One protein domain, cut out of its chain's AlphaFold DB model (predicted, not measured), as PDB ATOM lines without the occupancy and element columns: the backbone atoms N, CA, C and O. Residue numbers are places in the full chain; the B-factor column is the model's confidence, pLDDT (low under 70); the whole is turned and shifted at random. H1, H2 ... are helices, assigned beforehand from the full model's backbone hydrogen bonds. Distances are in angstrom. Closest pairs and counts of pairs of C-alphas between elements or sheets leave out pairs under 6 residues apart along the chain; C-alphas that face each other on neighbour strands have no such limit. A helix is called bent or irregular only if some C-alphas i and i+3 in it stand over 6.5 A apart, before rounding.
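AT A GLANCE: This is residues 5 to 74 of the 90 residues of the protein "DUF3795 domain-containing protein" of Methanomicrobia archaeon (UniProt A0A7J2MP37). Two short helices, H1 and H2, make one end of the model, and a long helix, H3, folds back on itself as a V at the other end, with arms H3a and H3b. The unnamed loop of residues 22 to 35 joins H1 to H2, the five-residue link after H2 leads across to H3, and residues 67 to 74, of which 67 to 72 belong to H3, stick out from the body. The printed part has 70 residues with three named helices, in the order H1, H2, H3, and no named strand; the class is all helix, with 40 of the 70 residues in the helices. It is only just compact, close to loose, with a radius of gyration of the C-alphas of 13.3 A and spans of 35 by 25 by 24 A.

HOW THE PARTS SIT: From the first printed residue, Arg 5, the backbone reaches H1, residues 14 to 21. H2, residues 36 to 42, only just touches H1, with 3 pairs of C-alphas within 8 A; the closest C-alphas are those of Ile 15 and Arg 37, 6.4 A apart. Their lines stand at a steep tilt of 53 degrees, opposite ways. H3, residues 48 to 72, was assigned as one helix by its hydrogen bonds, but it is bent: C-alphas 57 and 60 are 9.2 A apart, against about 5 A in a regular helix. Its arms are H3a, residues 48 to 57, and H3b, residues 60 to 72. H2 and H3a touch only at the corner by their link, and only just, with 3 pairs of C-alphas within 8 A; the closest C-alphas, of Ala 42 and Leu 48, are 5.8 A apart. The lines of H2 and H3a are only just about perpendicular, at 70.1 degrees. H3a and H3b are close but not clearly touching, their closest C-alphas, of Met 55 and Trp 63, being 5.7 A apart; they run opposite ways at a steep tilt of 50 degrees. H1 is apart from H3a and from H3b, and H2 is apart from H3b. In H1, H2 and H3a every O i to N i+4 pair is within hydrogen-bond range; in H3b 8 of 9 are.

IN THESE COORDINATES: H1 begins at C-alpha 14, at (-28.336, 22.606, 34.680), and is 10.6 A long from first to last C-alpha. H2 is 9.6 A long and begins at C-alpha 36, at (-24.134, 16.283, 42.653). H3a is 14.4 A long. H3b is 18.9 A long and ends at C-alpha 72, at (-1.355, 8.205, 20.647).

THE WHOLE: The two C-alphas farthest apart, of Glu 21 and Thr 73, are 37.5 A apart. The printed part, residues 5 to 74, has no cut. The link from H1 to H2 is long, with 14 residues, and the link from H2 to H3 is tight, with 5. The mean pLDDT of the printed part is 94.3, and no printed residue is under 70.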
ATOM      1  N   ARG A   5     -20.419  26.336  26.048       83.81
ATOM      2  CA  ARG A   5     -20.403  27.803  26.201       83.81
ATOM      3  C   ARG A   5     -21.177  28.527  25.096       83.81
ATOM      4  O   ARG A   5     -21.793  29.548  25.379       83.81
ATOM      5  N   GLN A   6     -21.245  27.944  23.899       87.69
ATOM      6  CA  GLN A   6     -21.935  28.498  22.729       87.69
ATOM      7  C   GLN A   6     -23.337  27.887  22.535       87.69
ATOM      8  O   GLN A   6     -23.845  27.808  21.422       87.69
ATOM      9  N   GLY A   7     -23.970  27.400  23.608       82.50
ATOM     10  CA  GLY A   7     -25.347  26.899  23.548       82.50
ATOM     11  C   GLY A   7     -25.498  25.443  23.092       82.50
ATOM     12  O   GLY A   7     -26.622  24.955  23.029       82.50
ATOM     13  N   GLY A   8     -24.401  24.718  22.856       86.25
ATOM     14  CA  GLY A   8     -24.434  23.289  22.548       86.25
ATOM     15  C   GLY A   8     -24.880  22.413  23.725       86.25
ATOM     16  O   GLY A   8     -24.856  22.839  24.885       86.25
ATOM     17  N   GLY A   9     -25.245  21.169  23.411       84.88
ATOM     18  CA  GLY A   9     -25.819  20.219  24.367       84.88
ATOM     19  C   GLY A   9     -27.306  20.476  24.647       84.88
ATOM     20  O   GLY A   9     -27.916  21.333  24.004       84.88
ATOM     21  N   PRO A  10     -27.908  19.736  25.593       87.62
ATOM     22  CA  PRO A  10     -29.324  19.881  25.913       87.62
ATOM     23  C   PRO A  10     -29.664  21.295  26.415       87.62
ATOM     24  O   PRO A  10     -28.935  21.834  27.258       87.62
ATOM     25  N   PRO A  11     -30.777  21.907  25.957       85.38
ATOM     26  CA  PRO A  11     -31.149  23.266  26.352       85.38
ATOM     27  C   PRO A  11     -31.382  23.392  27.865       85.38
ATOM     28  O   PRO A  11     -31.052  24.422  28.457       85.38
ATOM     29  N   PHE A  12     -31.862  22.313  28.486       88.50
ATOM     30  CA  PHE A  12     -32.193  22.202  29.905       88.50
ATOM     31  C   PHE A  12     -31.012  21.827  30.816       88.50
ATOM     32  O   PHE A  12     -31.203  21.731  32.019       88.50
ATOM     33  N   CYS A  13     -29.794  21.630  30.293       90.75
ATOM     34  CA  CYS A  13     -28.654  21.190  31.105       90.75
ATOM     35  C   CYS A  13     -28.337  22.177  32.249       90.75
ATOM     36  O   CYS A  13     -27.872  23.299  32.001       90.75
ATOM     37  N   SER A  14     -28.536  21.752  33.502       92.81
ATOM     38  CA  SER A  14     -28.336  22.606  34.680       92.81
ATOM     39  C   SER A  14     -26.860  22.865  34.990       92.81
ATOM     40  O   SER A  14     -26.520  23.937  35.487       92.81
ATOM     41  N   ILE A  15     -25.948  21.969  34.581       94.00
ATOM     42  CA  ILE A  15     -24.489  22.182  34.686       94.00
ATOM     43  C   ILE A  15     -24.077  23.463  33.950       94.00
ATOM     44  O   ILE A  15     -23.282  24.249  34.461       94.00
ATOM     45  N   ARG A  16     -24.645  23.708  32.761       91.88
ATOM     46  CA  ARG A  16     -24.331  24.901  31.966       91.88
ATOM     47  C   ARG A  16     -24.795  26.186  32.648       91.88
ATOM     48  O   ARG A  16     -24.070  27.177  32.605       91.88
ATOM     49  N   LYS A  17     -25.995  26.178  33.238       91.69
ATOM     50  CA  LYS A  17     -26.539  27.324  33.986       91.69
ATOM     51  C   LYS A  17     -25.658  27.622  35.202       91.69
ATOM     52  O   LYS A  17     -25.123  28.721  35.303       91.69
ATOM     53  N   CYS A  18     -25.372  26.590  35.998       94.25
ATOM     54  CA  CYS A  18     -24.506  26.666  37.172       94.25
ATOM     55  C   CYS A  18     -23.106  27.216  36.842       94.25
ATOM     56  O   CYS A  18     -22.627  28.129  37.509       94.25
ATOM     57  N   ALA A  19     -22.462  26.727  35.773       93.69
ATOM     58  CA  ALA A  19     -21.131  27.195  35.386       93.69
ATOM     59  C   ALA A  19     -21.103  28.690  35.014       93.69
ATOM     60  O   ALA A  19     -20.151  29.392  35.350       93.69
ATOM     61  N   ARG A  20     -22.160  29.188  34.353       91.88
ATOM     62  CA  ARG A  20     -22.306  30.614  34.012       91.88
ATOM     63  C   ARG A  20     -22.535  31.470  35.254       91.88
ATOM     64  O   ARG A  20     -21.875  32.493  35.399       91.88
ATOM     65  N   GLU A  21     -23.433  31.047  36.138       94.00
ATOM     66  CA  GLU A  21     -23.764  31.759  37.380       94.00
ATOM     67  C   GLU A  21     -22.555  31.854  38.317       94.00
ATOM     68  O   GLU A  21     -22.218  32.938  38.787       94.00
ATOM     69  N   ARG A  22     -21.841  30.738  38.512       94.31
ATOM     70  CA  ARG A  22     -20.625  30.672  39.338       94.31
ATOM     71  C   ARG A  22     -19.378  31.238  38.654       94.31
ATOM     72  O   ARG A  22     -18.331  31.311  39.288       94.31
ATOM     73  N   LYS A  23     -19.466  31.622  37.374       93.56
ATOM     74  CA  LYS A  23     -18.344  32.117  36.554       93.56
ATOM     75  C   LYS A  23     -17.138  31.164  36.554       93.56
ATOM     76  O   LYS A  23     -15.990  31.604  36.564       93.56
ATOM     77  N   VAL A  24     -17.400  29.856  36.534       92.62
ATOM     78  CA  VAL A  24     -16.358  28.823  36.476       92.62
ATOM     79  C   VAL A  24     -16.148  28.364  35.040       92.62
ATOM     80  O   VAL A  24     -17.072  27.914  34.361       92.62
ATOM     81  N   ASP A  25     -14.904  28.429  34.576       89.31
ATOM     82  CA  ASP A  25     -14.558  27.953  33.238       89.31
ATOM     83  C   ASP A  25     -14.536  26.428  33.155       89.31
ATOM     84  O   ASP A  25     -14.972  25.851  32.154       89.31
ATOM     85  N   ILE A  26     -14.025  25.769  34.195       91.31
ATOM     86  CA  ILE A  26     -13.905  24.314  34.278       91.31
ATOM     87  C   ILE A  26     -14.407  23.891  35.655       91.31
ATOM     88  O   ILE A  26     -13.914  24.373  36.671       91.31
ATOM     89  N   CYS A  27     -15.380  22.976  35.687       94.06
ATOM     90  CA  CYS A  27     -16.065  22.574  36.922       94.06
ATOM     91  C   CYS A  27     -15.109  22.030  37.992       94.06
ATOM     92  O   CYS A  27     -15.416  22.152  39.169       94.06
ATOM     93  N   ILE A  28     -13.957  21.479  37.597       95.50
ATOM     94  CA  ILE A  28     -12.934  20.965  38.518       95.50
ATOM     95  C   ILE A  28     -12.345  22.045  39.436       95.50
ATOM     96  O   ILE A  28     -11.763  21.717  40.458       95.50
ATOM     97  N   PHE A  29     -12.449  23.323  39.063       91.50
ATOM     98  CA  PHE A  29     -11.965  24.448  39.868       91.50
ATOM     99  C   PHE A  29     -13.075  25.087  40.706       91.50
ATOM    100  O   PHE A  29     -12.852  26.109  41.345       91.50
ATOM    101  N   CYS A  30     -14.275  24.503  40.694       95.56
ATOM    102  CA  CYS A  30     -15.327  24.872  41.627       95.56
ATOM    103  C   CYS A  30     -14.989  24.329  43.023       95.56
ATOM    104  O   CYS A  30     -14.546  23.189  43.146       95.56
ATOM    105  N   GLU A  31     -15.270  25.115  44.059       94.69
ATOM    106  CA  GLU A  31     -15.127  24.718  45.469       94.69
ATOM    107  C   GLU A  31     -15.938  23.457  45.819       94.69
ATOM    108  O   GLU A  31     -15.489  22.623  46.596       94.69
ATOM    109  N   ASP A  32     -17.091  23.278  45.167       96.25
ATOM    110  CA  ASP A  32     -17.995  22.148  45.401       96.25
ATOM    111  C   ASP A  32     -17.606  20.891  44.609       96.25
ATOM    112  O   ASP A  32     -18.380  19.935  44.548       96.25
ATOM    113  N   TYR A  33     -16.479  20.889  43.892       96.25
ATOM    114  CA  TYR A  33     -16.137  19.775  43.015       96.25
ATOM    115  C   TYR A  33     -15.649  18.538  43.800       96.25
ATOM    116  O   TYR A  33     -14.700  18.649  44.575       96.25
ATOM    117  N   PRO A  34     -16.185  17.328  43.530       96.62
ATOM    118  CA  PRO A  34     -17.273  17.025  42.600       96.62
ATOM    119  C   PRO A  34     -18.661  17.220  43.232       96.62
ATOM    120  O   PRO A  34     -19.008  16.559  44.207       96.62
ATOM    121  N   CYS A  35     -19.501  18.056  42.617       96.44
ATOM    122  CA  CYS A  35     -20.864  18.286  43.097       96.44
ATOM    123  C   CYS A  35     -21.848  17.247  42.534       96.44
ATOM    124  O   CYS A  35     -21.539  16.523  41.583       96.44
ATOM    125  N   ASN A  36     -23.074  17.215  43.065       95.50
ATOM    126  CA  ASN A  36     -24.134  16.283  42.653       95.50
ATOM    127  C   ASN A  36     -24.372  16.244  41.130       95.50
ATOM    128  O   ASN A  36     -24.554  15.168  40.564       95.50
ATOM    129  N   ARG A  37     -24.310  17.392  40.444       94.38
ATOM    130  CA  ARG A  37     -24.496  17.464  38.987       94.38
ATOM    131  C   ARG A  37     -23.381  16.752  38.219       94.38
ATOM    132  O   ARG A  37     -23.650  16.092  37.219       94.38
ATOM    133  N   ILE A  38     -22.139  16.861  38.693       95.50
ATOM    134  CA  ILE A  38     -20.996  16.153  38.106       95.50
ATOM    135  C   ILE A  38     -21.062  14.664  38.443       95.50
ATOM    136  O   ILE A  38     -20.823  13.835  37.570       95.50
ATOM    137  N   LEU A  39     -21.442  14.310  39.673       95.00
ATOM    138  CA  LEU A  39     -21.615  12.913  40.075       95.00
ATOM    139  C   LEU A  39     -22.698  12.204  39.245       95.00
ATOM    140  O   LEU A  39     -22.520  11.044  38.879       95.00
ATOM    141  N   ALA A  40     -23.783  12.898  38.889       93.25
ATOM    142  CA  ALA A  40     -24.847  12.349  38.050       93.25
ATOM    143  C   ALA A  40     -24.351  11.954  36.651       93.25
ATOM    144  O   ALA A  40     -24.617  10.838  36.202       93.25
ATOM    145  N   ILE A  41     -23.576  12.826  35.989       92.62
ATOM    146  CA  ILE A  41     -22.982  12.475  34.694       92.62
ATOM    147  C   ILE A  41     -21.874  11.435  34.865       92.62
ATOM    148  O   ILE A  41     -21.802  10.521  34.056       92.62
ATOM    149  N   ALA A  42     -21.070  11.489  35.933       94.44
ATOM    150  CA  ALA A  42     -19.953  10.565  36.158       94.44
ATOM    151  C   ALA A  42     -20.360   9.081  36.118       94.44
ATOM    152  O   ALA A  42     -19.540   8.254  35.727       94.44
ATOM    153  N   LYS A  43     -21.629   8.751  36.412       93.12
ATOM    154  CA  LYS A  43     -22.199   7.401  36.239       93.12
ATOM    155  C   LYS A  43     -21.922   6.797  34.849       93.12
ATOM    156  O   LYS A  43     -21.693   5.598  34.747       93.12
ATOM    157  N   GLY A  44     -21.909   7.616  33.792       94.19
ATOM    158  CA  GLY A  44     -21.628   7.175  32.416       94.19
ATOM    159  C   GLY A  44     -20.250   7.526  31.885       94.19
ATOM    160  O   GLY A  44     -19.916   7.140  30.768       94.19
ATOM    161  N   TYR A  45     -19.445   8.259  32.652       94.38
ATOM    162  CA  TYR A  45     -18.102   8.685  32.262       94.38
ATOM    163  C   TYR A  45     -17.119   8.183  33.330       94.38
ATOM    164  O   TYR A  45     -16.777   8.943  34.238       94.38
ATOM    165  N   PRO A  46     -16.665   6.916  33.245       94.19
ATOM    166  CA  PRO A  46     -15.997   6.225  34.352       94.19
ATOM    167  C   PRO A  46     -14.752   6.931  34.888       94.19
ATOM    168  O   PRO A  46     -14.468   6.879  36.082       94.19
ATOM    169  N   THR A  47     -14.013   7.628  34.026       96.31
ATOM    170  CA  THR A  47     -12.786   8.327  34.423       96.31
ATOM    171  C   THR A  47     -13.015   9.786  34.806       96.31
ATOM    172  O   THR A  47     -12.079  10.420  35.273       96.31
ATOM    173  N   LEU A  48     -14.229  10.339  34.671       95.94
ATOM    174  CA  LEU A  48     -14.487  11.782  34.799       95.94
ATOM    175  C   LEU A  48     -13.983  12.366  36.126       95.94
ATOM    176  O   LEU A  48     -13.340  13.415  36.144       95.94
ATOM    177  N   ILE A  49     -14.258  11.680  37.239       97.31
ATOM    178  CA  ILE A  49     -13.847  12.145  38.569       97.31
ATOM    179  C   ILE A  49     -12.341  11.980  38.769       97.31
ATOM    180  O   ILE A  49     -11.698  12.897  39.280       97.31
ATOM    181  N   ALA A  50     -11.777  10.842  38.361       97.44
ATOM    182  CA  ALA A  50     -10.349  10.562  38.496       97.44
ATOM    183  C   ALA A  50      -9.505  11.528  37.647       97.44
ATOM    184  O   ALA A  50      -8.583  12.155  38.161       97.44
ATOM    185  N   ASP A  51      -9.889  11.720  36.386       97.38
ATOM    186  CA  ASP A  51      -9.277  12.678  35.470       97.38
ATOM    187  C   ASP A  51      -9.408  14.109  36.018       97.38
ATOM    188  O   ASP A  51      -8.434  14.854  36.030       97.38
ATOM    189  N   GLY A  52     -10.569  14.493  36.562       97.25
ATOM    190  CA  GLY A  52     -10.740  15.819  37.162       97.25
ATOM    191  C   GLY A  52      -9.860  16.064  38.395       97.25
ATOM    192  O   GLY A  52      -9.307  17.152  38.534       97.25
ATOM    193  N   LYS A  53      -9.665  15.054  39.254       96.94
ATOM    194  CA  LYS A  53      -8.710  15.130  40.375       96.94
ATOM    195  C   LYS A  53      -7.267  15.226  39.877       96.94
ATOM    196  O   LYS A  53      -6.506  16.051  40.372       96.94
ATOM    197  N   ARG A  54      -6.911  14.449  38.847       97.62
ATOM    198  CA  ARG A  54      -5.592  14.524  38.205       97.62
ATOM    199  C   ARG A  54      -5.335  15.922  37.647       97.62
ATOM    200  O   ARG A  54      -4.272  16.484  37.872       97.62
ATOM    201  N   MET A  55      -6.332  16.521  36.996       97.19
ATOM    202  CA  MET A  55      -6.261  17.896  36.498       97.19
ATOM    203  C   MET A  55      -6.049  18.934  37.608       97.19
ATOM    204  O   MET A  55      -5.331  19.905  37.372       97.19
ATOM    205  N   GLN A  56      -6.661  18.762  38.787       96.06
ATOM    206  CA  GLN A  56      -6.426  19.641  39.942       96.06
ATOM    207  C   GLN A  56      -4.983  19.523  40.454       96.06
ATOM    208  O   GLN A  56      -4.374  20.535  40.781       96.06
ATOM    209  N   GLU A  57      -4.434  18.307  40.480       97.38
ATOM    210  CA  GLU A  57      -3.085  18.019  40.977       97.38
ATOM    211  C   GLU A  57      -1.981  18.601  40.080       97.38
ATOM    212  O   GLU A  57      -1.048  19.228  40.573       97.38
ATOM    213  N   ILE A  58      -2.077  18.415  38.757       97.38
ATOM    214  CA  ILE A  58      -0.995  18.794  37.821       97.38
ATOM    215  C   ILE A  58      -1.245  20.091  37.057       97.38
ATOM    216  O   ILE A  58      -0.370  20.585  36.342       97.38
ATOM    217  N   GLY A  59      -2.455  20.632  37.164       96.50
ATOM    218  CA  GLY A  59      -2.900  21.780  36.393       96.50
ATOM    219  C   GLY A  59      -3.182  21.471  34.916       96.50
ATOM    220  O   GLY A  59      -2.774  20.466  34.333       96.50
ATOM    221  N   ILE A  60      -3.885  22.401  34.264       95.62
ATOM    222  CA  ILE A  60      -4.405  22.212  32.899       95.62
ATOM    223  C   ILE A  60      -3.307  21.983  31.857       95.62
ATOM    224  O   ILE A  60      -3.490  21.182  30.945       95.62
ATOM    225  N   LYS A  61      -2.164  22.671  31.965       96.94
ATOM    226  CA  LYS A  61      -1.093  22.567  30.959       96.94
ATOM    227  C   LYS A  61      -0.492  21.161  30.913       96.94
ATOM    228  O   LYS A  61      -0.364  20.601  29.827       96.94
ATOM    229  N   ALA A  62      -0.166  20.589  32.073       98.25
ATOM    230  CA  ALA A  62       0.362  19.231  32.155       98.25
ATOM    231  C   ALA A  62      -0.706  18.201  31.763       98.25
ATOM    232  O   ALA A  62      -0.418  17.294  30.986       98.25
ATOM    233  N   TRP A  63      -1.959  18.407  32.179       97.75
ATOM    234  CA  TRP A  63      -3.074  17.563  31.751       97.75
ATOM    235  C   TRP A  63      -3.243  17.507  30.231       97.75
ATOM    236  O   TRP A  63      -3.404  16.430  29.663       97.75
ATOM    237  N   ILE A  64      -3.158  18.649  29.541       97.75
ATOM    238  CA  ILE A  64      -3.213  18.692  28.073       97.75
ATOM    239  C   ILE A  64      -2.091  17.844  27.462       97.75
ATOM    240  O   ILE A  64      -2.320  17.175  26.454       97.75
ATOM    241  N   GLN A  65      -0.894  17.848  28.052       98.56
ATOM    242  CA  GLN A  65       0.201  17.009  27.572       98.56
ATOM    243  C   GLN A  65      -0.077  15.519  27.807       98.56
ATOM    244  O   GLN A  65       0.126  14.727  26.890       98.56
ATOM    245  N   GLU A  66      -0.625  15.133  28.964       98.19
ATOM    246  CA  GLU A  66      -1.050  13.747  29.210       98.19
ATOM    247  C   GLU A  66      -2.111  13.290  28.202       98.19
ATOM    248  O   GLU A  66      -2.026  12.179  27.685       98.19
ATOM    249  N   GLN A  67      -3.072  14.150  27.851       98.06
ATOM    250  CA  GLN A  67      -4.081  13.830  26.836       98.06
ATOM    251  C   GLN A  67      -3.478  13.660  25.434       98.06
ATOM    252  O   GLN A  67      -3.918  12.789  24.682       98.06
ATOM    253  N   LYS A  68      -2.441  14.437  25.088       98.38
ATOM    254  CA  LYS A  68      -1.693  14.270  23.828       98.38
ATOM    255  C   LYS A  68      -0.918  12.956  23.769       98.38
ATOM    256  O   LYS A  68      -0.770  12.410  22.682       98.38
ATOM    257  N   GLU A  69      -0.422  12.449  24.892       98.38
ATOM    258  CA  GLU A  69       0.198  11.120  24.930       98.38
ATOM    259  C   GLU A  69      -0.863  10.015  24.912       98.38
ATOM    260  O   GLU A  69      -0.748   9.063  24.146       98.38
ATOM    261  N   ARG A  70      -1.956  10.183  25.669       97.44
ATOM    262  CA  ARG A  70      -3.070   9.227  25.740       97.44
ATOM    263  C   ARG A  70      -3.714   8.988  24.370       97.44
ATOM    264  O   ARG A  70      -3.978   7.848  24.013       97.44
ATOM    265  N   VAL A  71      -3.913  10.030  23.556       97.62
ATOM    266  CA  VAL A  71      -4.499   9.860  22.210       97.62
ATOM    267  C   VAL A  71      -3.607   9.029  21.273       97.62
ATOM    268  O   VAL A  71      -4.126   8.326  20.410       97.62
ATOM    269  N   LYS A  72      -2.277   9.026  21.460       98.19
ATOM    270  CA  LYS A  72      -1.355   8.205  20.647       98.19
ATOM    271  C   LYS A  72      -1.539   6.708  20.883       98.19
ATOM    272  O   LYS A  72      -1.173   5.919  20.019       98.19
ATOM    273  N   THR A  73      -2.121   6.307  22.015       97.50
ATOM    274  CA  THR A  73      -2.424   4.898  22.303       97.50
ATOM    275  C   THR A  73      -3.749   4.446  21.680       97.50
ATOM    276  O   THR A  73      -4.199   3.340  21.961       97.50
ATOM    277  N   GLY A  74      -4.411   5.302  20.893       97.19
ATOM    278  CA  GLY A  74      -5.726   5.026  20.312       97.19
ATOM    279  C   GLY A  74      -6.890   5.190  21.290       97.19
ATOM    280  O   GLY A  74      -8.014   4.844  20.950       97.19
TER     281      GLY A  74